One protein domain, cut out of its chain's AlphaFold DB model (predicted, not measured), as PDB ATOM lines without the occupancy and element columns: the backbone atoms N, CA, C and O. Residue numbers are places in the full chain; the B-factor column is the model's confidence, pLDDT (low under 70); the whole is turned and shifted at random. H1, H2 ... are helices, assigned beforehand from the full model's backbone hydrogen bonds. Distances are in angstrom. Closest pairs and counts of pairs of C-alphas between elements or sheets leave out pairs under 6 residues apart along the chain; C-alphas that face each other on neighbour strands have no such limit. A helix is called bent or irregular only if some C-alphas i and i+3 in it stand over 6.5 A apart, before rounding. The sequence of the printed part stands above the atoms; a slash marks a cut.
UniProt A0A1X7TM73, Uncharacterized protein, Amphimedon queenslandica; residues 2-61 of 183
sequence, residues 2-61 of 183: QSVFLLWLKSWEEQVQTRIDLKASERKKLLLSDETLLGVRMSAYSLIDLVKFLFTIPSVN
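This is residues 2 to 61 of the 183 residues of an uncharacterized protein of Amphimedon queenslandica (UniProt A0A1X7TM73). Two long helices, H1 and H3, run opposite ways in a slender rod, with short H2 at the turn between them and residues 50 to 61 sticking out at the far end. The printed part has 60 residues with three named helices, H1, H2, H3 in chain order, and no named strand: all helix. It is only just extended, close to loose, with a radius of gyration of the C-alphas of 16.1 A and spans of 54 by 19 by 11 A.

H1, residues 2 to 18, and H2, residues 24 to 30, form a helical hairpin and only just touch, with 3 pairs of C-alphas within 8 A, through residues 16 to 17 of H1 alone; the closest C-alphas, of Val 16 and Arg 27, are 6.3 A apart. They run opposite ways at 37 degrees, only just a steep tilt. H3, residues 34 to 54, touches H1 with residues 41 to 48 alone, against residues 2 to 6; the closest C-alphas, of Gln 2 and Ile 48, are 6.5 A apart, at a shallow tilt of 13 degrees, opposite ways. H2 and H3 are apart. Every O i to N i+4 pair is within hydrogen-bond range in H3, 11 of 13 in H1 and 1 of 3 in H2, where 3 of 4 O i to N i+3 pairs are.

H1 begins at C-alpha 2, (128.694, 70.182, 154.234), and is 24.5 A long; it is only just irregular, C-alphas 2 and 5 being 6.8 A apart. H2 is 10.2 A long. H3, 29.9 A, ends at C-alpha 54, (142.487, 69.861, 147.559).

The C-alphas farthest apart, of Lys 23 and Ser 59, are 53.7 A apart. The printed part has no cut, and both links are tight. Residues 2 to 3 have pLDDT under 70.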
ATOM      1  N   GLN A   2     129.767  69.857 155.195       60.00
ATOM      2  CA  GLN A   2     128.694  70.182 154.234       60.00
ATOM      3  C   GLN A   2     127.295  70.305 154.867       60.00
ATOM      4  O   GLN A   2     126.512  71.164 154.486       60.00
ATOM      5  N   SER A   3     127.014  69.498 155.890       67.38
ATOM      6  CA  SER A   3     125.703  69.421 156.530       67.38
ATOM      7  C   SER A   3     125.392  70.514 157.548       67.38
ATOM      8  O   SER A   3     124.226  70.674 157.857       67.38
ATOM      9  N   VAL A   4     126.361  71.249 158.105       88.75
ATOM     10  CA  VAL A   4     126.064  72.129 159.258       88.75
ATOM     11  C   VAL A   4     125.654  73.524 158.798       88.75
ATOM     12  O   VAL A   4     124.565  73.979 159.128       88.75
ATOM     13  N   PHE A   5     126.490  74.185 157.992       91.31
ATOM     14  CA  PHE A   5     126.213  75.549 157.533       91.31
ATOM     15  C   PHE A   5     125.001  75.618 156.596       91.31
ATOM     16  O   PHE A   5     124.124  76.451 156.788       91.31
ATOM     17  N   LEU A   6     124.918  74.724 155.606       92.00
ATOM     18  CA  LEU A   6     123.820  74.731 154.634       92.00
ATOM     19  C   LEU A   6     122.475  74.362 155.273       92.00
ATOM     20  O   LEU A   6     121.449  74.939 154.919       92.00
ATOM     21  N   LEU A   7     122.479  73.437 156.239       93.62
ATOM     22  CA  LEU A   7     121.284  73.107 157.013       93.62
ATOM     23  C   LEU A   7     120.866  74.269 157.909       93.62
ATOM     24  O   LEU A   7     119.682  74.584 157.980       93.62
ATOM     25  N   TRP A   8     121.830  74.921 158.564       94.69
ATOM     26  CA  TRP A   8     121.570  76.120 159.350       94.69
ATOM     27  C   TRP A   8     120.962  77.231 158.489       94.69
ATOM     28  O   TRP A   8     119.943  77.791 158.877       94.69
ATOM     29  N   LEU A   9     121.528  77.497 157.306       93.75
ATOM     30  CA  LEU A   9     121.041  78.534 156.394       93.75
ATOM     31  C   LEU A   9     119.592  78.254 155.976       93.75
ATOM     32  O   LEU A   9     118.740  79.131 156.080       93.75
ATOM     33  N   LYS A  10     119.295  77.001 155.609       93.69
ATOM     34  CA  LYS A  10     117.934  76.563 155.284       93.69
ATOM     35  C   LYS A  10     116.977  76.723 156.471       93.69
ATOM     36  O   LYS A  10     115.888  77.261 156.312       93.69
ATOM     37  N   SER A  11     117.387  76.288 157.663       94.88
ATOM     38  CA  SER A  11     116.561  76.403 158.869       94.88
ATOM     39  C   SER A  11     116.295  77.862 159.241       94.88
ATOM     40  O   SER A  11     115.181  78.199 159.634       94.88
ATOM     41  N   TRP A  12     117.289  78.738 159.099       95.00
ATOM     42  CA  TRP A  12     117.133  80.169 159.330       95.00
ATOM     43  C   TRP A  12     116.110  80.790 158.368       95.00
ATOM     44  O   TRP A  12     115.215  81.508 158.817       95.00
ATOM     45  N   GLU A  13     116.174  80.471 157.074       94.38
ATOM     46  CA  GLU A  13     115.189  80.945 156.094       94.38
ATOM     47  C   GLU A  13     113.765  80.476 156.420       94.38
ATOM     48  O   GLU A  13     112.828  81.280 156.418       94.38
ATOM     49  N   GLU A  14     113.609  79.192 156.759       94.12
ATOM     50  CA  GLU A  14     112.325  78.606 157.156       94.12
ATOM     51  C   GLU A  14     111.770  79.283 158.416       94.12
ATOM     52  O   GLU A  14     110.591  79.642 158.468       94.12
ATOM     53  N   GLN A  15     112.612  79.535 159.422       93.81
ATOM     54  CA  GLN A  15     112.215  80.261 160.632       93.81
ATOM     55  C   GLN A  15     111.728  81.676 160.316       93.81
ATOM     56  O   GLN A  15     110.730  82.119 160.877       93.81
ATOM     57  N   VAL A  16     112.394  82.397 159.411       93.06
ATOM     58  CA  VAL A  16     111.967  83.749 159.022       93.06
ATOM     59  C   VAL A  16     110.662  83.718 158.221       93.06
ATOM     60  O   VAL A  16     109.821  84.597 158.406       93.06
ATOM     61  N   GLN A  17     110.446  82.714 157.368       89.88
ATOM     62  CA  GLN A  17     109.222  82.599 156.563       89.88
ATOM     63  C   GLN A  17     107.998  82.149 157.362       89.88
ATOM     64  O   GLN A  17     106.890  82.603 157.069       89.88
ATOM     65  N   THR A  18     108.191  81.299 158.370       92.75
ATOM     66  CA  THR A  18     107.120  80.766 159.234       92.75
ATOM     67  C   THR A  18     106.650  81.747 160.311       92.75
ATOM     68  O   THR A  18     105.639  81.494 160.965       92.75
ATOM     69  N   ARG A  19     107.334  82.885 160.482       90.94
ATOM     70  CA  ARG A  19     106.935  83.938 161.422       90.94
ATOM     71  C   ARG A  19     105.554  84.505 161.094       90.94
ATOM     72  O   ARG A  19     105.345  85.137 160.059       90.94
ATOM     73  N   ILE A  20     104.613  84.295 162.008       90.94
ATOM     74  CA  ILE A  20     103.234  84.797 161.919       90.94
ATOM     75  C   ILE A  20     103.082  86.221 162.470       90.94
ATOM     76  O   ILE A  20     102.099  86.891 162.169       90.94
ATOM     77  N   ASP A  21     104.056  86.686 163.254       92.50
ATOM     78  CA  ASP A  21     104.090  87.996 163.911       92.50
ATOM     79  C   ASP A  21     104.320  89.165 162.939       92.50
ATOM     80  O   ASP A  21     104.014  90.308 163.267       92.50
ATOM     81  N   LEU A  22     104.822  88.887 161.734       90.31
ATOM     82  CA  LEU A  22     105.228  89.898 160.757       90.31
ATOM     83  C   LEU A  22     104.483  89.746 159.435       90.31
ATOM     84  O   LEU A  22     104.214  88.630 158.981       90.31
ATOM     85  N   LYS A  23     104.228  90.865 158.749       90.19
ATOM     86  CA  LYS A  23     103.698  90.839 157.375       90.19
ATOM     87  C   LYS A  23     104.755  90.321 156.397       90.19
ATOM     88  O   LYS A  23     105.954  90.456 156.622       90.19
ATOM     89  N   ALA A  24     104.325  89.785 155.254       86.69
ATOM     90  CA  ALA A  24     105.233  89.219 154.247       86.69
ATOM     91  C   ALA A  24     106.327  90.200 153.778       86.69
ATOM     92  O   ALA A  24     107.477  89.804 153.596       86.69
ATOM     93  N   SER A  25     105.992  91.484 153.634       89.06
ATOM     94  CA  SER A  25     106.947  92.537 153.266       89.06
ATOM     95  C   SER A  25     107.999  92.799 154.346       89.06
ATOM     96  O   SER A  25     109.139  93.116 154.022       89.06
ATOM     97  N   GLU A  26     107.642  92.655 155.621       90.06
ATOM     98  CA  GLU A  26     108.557  92.803 156.756       90.06
ATOM     99  C   GLU A  26     109.450  91.571 156.893       90.06
ATOM    100  O   GLU A  26     110.652  91.715 157.091       90.06
ATOM    101  N   ARG A  27     108.903  90.369 156.666       90.31
ATOM    102  CA  ARG A  27     109.691  89.125 156.625       90.31
ATOM    103  C   ARG A  27     110.750  89.153 155.528       90.31
ATOM    104  O   ARG A  27     111.882  88.753 155.773       90.31
ATOM    105  N   LYS A  28     110.426  89.689 154.347       88.75
ATOM    106  CA  LYS A  28     111.400  89.817 153.249       88.75
ATOM    107  C   LYS A  28     112.589  90.716 153.614       88.75
ATOM    108  O   LYS A  28     113.686  90.462 153.143       88.75
ATOM    109  N   LYS A  29     112.405  91.721 154.482       91.25
ATOM    110  CA  LYS A  29     113.501  92.589 154.961       91.25
ATOM    111  C   LYS A  29     114.456  91.887 155.929       91.25
ATOM    112  O   LYS A  29     115.555  92.379 156.145       91.25
ATOM    113  N   LEU A  30     114.027  90.778 156.534       91.12
ATOM    114  CA  LEU A  30     114.862  89.958 157.413       91.12
ATOM    115  C   LEU A  30     115.703  88.940 156.637       91.12
ATOM    116  O   LEU A  30     116.622  88.357 157.206       91.12
ATOM    117  N   LEU A  31     115.380  88.713 155.361       92.25
ATOM    118  CA  LEU A  31     116.124  87.831 154.474       92.25
ATOM    119  C   LEU A  31     117.103  88.633 153.618       92.25
ATOM    120  O   LEU A  31     116.903  89.813 153.327       92.25
ATOM    121  N   LEU A  32     118.159  87.951 153.182       92.94
ATOM    122  CA  LEU A  32     118.988  88.429 152.082       92.94
ATOM    123  C   LEU A  32     118.162  88.443 150.790       92.94
ATOM    124  O   LEU A  32     117.155  87.740 150.681       92.94
ATOM    125  N   SER A  33     118.600  89.222 149.797       93.75
ATOM    126  CA  SER A  33     118.010  89.126 148.462       93.75
ATOM    127  C   SER A  33     118.187  87.708 147.908       93.75
ATOM    128  O   SER A  33     119.156  87.023 148.254       93.75
ATOM    129  N   ASP A  34     117.274  87.280 147.037       91.69
ATOM    130  CA  ASP A  34     117.303  85.934 146.460       91.69
ATOM    131  C   ASP A  34     118.629  85.680 145.716       91.69
ATOM    132  O   ASP A  34     119.212  84.598 145.818       91.69
ATOM    133  N   GLU A  35     119.171  86.706 145.053       95.88
ATOM    134  CA  GLU A  35     120.461  86.671 144.355       95.88
ATOM    135  C   GLU A  35     121.634  86.507 145.326       95.88
ATOM    136  O   GLU A  35     122.528  85.687 145.103       95.88
ATOM    137  N   THR A  36     121.623  87.260 146.428       95.19
ATOM    138  CA  THR A  36     122.680  87.189 147.445       95.19
ATOM    139  C   THR A  36     122.680  85.816 148.108       95.19
ATOM    140  O   THR A  36     123.727  85.195 148.282       95.19
ATOM    141  N   LEU A  37     121.496  85.307 148.436       94.88
ATOM    142  CA  LEU A  37     121.316  84.005 149.061       94.88
ATOM    143  C   LEU A  37     121.753  82.860 148.140       94.88
ATOM    144  O   LEU A  37     122.435  81.929 148.580       94.88
ATOM    145  N   LEU A  38     121.418  82.950 146.850       95.25
ATOM    146  CA  LEU A  38     121.926  82.037 145.829       95.25
ATOM    147  C   LEU A  38     123.460  82.073 145.779       95.25
ATOM    148  O   LEU A  38     124.093  81.018 145.828       95.25
ATOM    149  N   GLY A  39     124.057  83.268 145.764       95.88
ATOM    150  CA  GLY A  39     125.509  83.451 145.785       95.88
ATOM    151  C   GLY A  39     126.178  82.818 147.011       95.88
ATOM    152  O   GLY A  39     127.190  82.126 146.874       95.88
ATOM    153  N   VAL A  40     125.585  82.970 148.198       94.75
ATOM    154  CA  VAL A  40     126.075  82.351 149.443       94.75
ATOM    155  C   VAL A  40     126.038  80.824 149.356       94.75
ATOM    156  O   VAL A  40     127.031  80.169 149.683       94.75
ATOM    157  N   ARG A  41     124.934  80.236 148.876       94.88
ATOM    158  CA  ARG A  41     124.831  78.776 148.703       94.88
ATOM    159  C   ARG A  41     125.858  78.258 147.704       94.88
ATOM    160  O   ARG A  41     126.568  77.303 148.013       94.88
ATOM    161  N   MET A  42     125.970  78.902 146.543       95.19
ATOM    162  CA  MET A  42     126.936  78.530 145.503       95.19
ATOM    163  C   MET A  42     128.371  78.594 146.024       95.19
ATOM    164  O   MET A  42     129.140  77.658 145.810       95.19
ATOM    165  N   SER A  43     128.712  79.648 146.766       94.19
ATOM    166  CA  SER A  43     130.036  79.809 147.377       94.19
ATOM    167  C   SER A  43     130.319  78.712 148.403       94.19
ATOM    168  O   SER A  43     131.401  78.128 148.394       94.19
ATOM    169  N   ALA A  44     129.343  78.374 149.250       93.25
ATOM    170  CA  ALA A  44     129.488  77.319 150.249       93.25
ATOM    171  C   ALA A  44     129.671  75.931 149.615       93.25
ATOM    172  O   ALA A  44     130.598  75.214 149.994       93.25
ATOM    173  N   TYR A  45     128.837  75.558 148.636       93.75
ATOM    174  CA  TYR A  45     128.999  74.293 147.909       93.75
ATOM    175  C   TYR A  45     130.363  74.221 147.217       93.75
ATOM    176  O   TYR A  45     131.108  73.267 147.438       93.75
ATOM    177  N   SER A  46     130.722  75.270 146.472       93.88
ATOM    178  CA  SER A  46     131.980  75.331 145.722       93.88
ATOM    179  C   SER A  46     133.198  75.244 146.640       93.88
ATOM    180  O   SER A  46     134.132  74.500 146.353       93.88
ATOM    181  N   LEU A  47     133.187  75.952 147.774       92.38
ATOM    182  CA  LEU A  47     134.272  75.898 148.751       92.38
ATOM    183  C   LEU A  47     134.416  74.495 149.346       92.38
ATOM    184  O   LEU A  47     135.529  74.004 149.497       92.38
ATOM    185  N   ILE A  48     133.306  73.841 149.683       91.62
ATOM    186  CA  ILE A  48     133.338  72.504 150.279       91.62
ATOM    187  C   ILE A  48     133.892  71.482 149.288       91.62
ATOM    188  O   ILE A  48     134.722  70.655 149.672       91.62
ATOM    189  N   ASP A  49     133.465  71.544 148.031       92.88
ATOM    190  CA  ASP A  49     133.947  70.628 147.001       92.88
ATOM    191  C   ASP A  49     135.409  70.911 146.632       92.88
ATOM    192  O   ASP A  49     136.199  69.972 146.519       92.88
ATOM    193  N   LEU A  50     135.815  72.184 146.586       93.19
ATOM    194  CA  LEU A  50     137.214  72.576 146.424       93.19
ATOM    195  C   LEU A  50     138.087  72.052 147.567       93.19
ATOM    196  O   LEU A  50     139.139  71.475 147.319       93.19
ATOM    197  N   VAL A  51     137.663  72.228 148.819       92.00
ATOM    198  CA  VAL A  51     138.423  71.771 149.991       92.00
ATOM    199  C   VAL A  51     138.564  70.249 149.984       92.00
ATOM    200  O   VAL A  51     139.661  69.740 150.211       92.00
ATOM    201  N   LYS A  52     137.490  69.511 149.671       92.25
ATOM    202  CA  LYS A  52     137.562  68.050 149.511       92.25
ATOM    203  C   LYS A  52     138.561  67.660 148.429       92.25
ATOM    204  O   LYS A  52     139.391  66.796 148.677       92.25
ATOM    205  N   PHE A  53     138.483  68.301 147.262       94.06
ATOM    206  CA  PHE A  53     139.392  68.049 146.149       94.06
ATOM    207  C   PHE A  53     140.848  68.337 146.530       94.06
ATOM    208  O   PHE A  53     141.712  67.491 146.318       94.06
ATOM    209  N   LEU A  54     141.132  69.481 147.155       93.50
ATOM    210  CA  LEU A  54     142.487  69.861 147.559       93.50
ATOM    211  C   LEU A  54     143.120  68.840 148.506       93.50
ATOM    212  O   LEU A  54     144.286  68.504 148.336       93.50
ATOM    213  N   PHE A  55     142.347  68.289 149.443       93.94
ATOM    214  CA  PHE A  55     142.837  67.258 150.361       93.94
ATOM    215  C   PHE A  55     142.980  65.863 149.735       93.94
ATOM    216  O   PHE A  55     143.506  64.963 150.384       93.94
ATOM    217  N   THR A  56     142.571  65.668 148.476       95.50
ATOM    218  CA  THR A  56     142.952  64.463 147.715       95.50
ATOM    219  C   THR A  56     144.381  64.537 147.172       95.50
ATOM    220  O   THR A  56     144.958  63.506 146.830       95.50
ATOM    221  N   ILE A  57     144.970  65.738 147.100       95.44
ATOM    222  CA  ILE A  57     146.309  65.953 146.554       95.44
ATOM    223  C   ILE A  57     147.354  65.590 147.622       95.44
ATOM    224  O   ILE A  57     147.339  66.170 148.715       95.44
ATOM    225  N   PRO A  58     148.307  64.684 147.327       92.88
ATOM    226  CA  PRO A  58     149.380  64.361 148.257       92.88
ATOM    227  C   PRO A  58     150.163  65.618 148.651       92.88
ATOM    228  O   PRO A  58     150.530  66.419 147.793       92.88
ATOM    229  N   SER A  59     150.493  65.751 149.935       92.56
ATOM    230  CA  SER A  59     151.246  66.881 150.524       92.56
ATOM    231  C   SER A  59     150.451  68.165 150.805       92.56
ATOM    232  O   SER A  59     151.025  69.111 151.348       92.56
ATOM    233  N   VAL A  60     149.147  68.222 150.514       91.69
ATOM    234  CA  VAL A  60     148.293  69.344 150.939       91.69
ATOM    235  C   VAL A  60     147.723  69.053 152.328       91.69
ATOM    236  O   VAL A  60     146.795  68.266 152.476       91.69
ATOM    237  N   ASN A  61     148.275  69.696 153.360       89.81
ATOM    238  CA  ASN A  61     147.853  69.496 154.757       89.81
ATOM    239  C   ASN A  61     146.939  70.608 155.288       89.81
ATOM    240  O   ASN A  61     146.268  70.439 156.305       89.81
TER     241      ASN A  61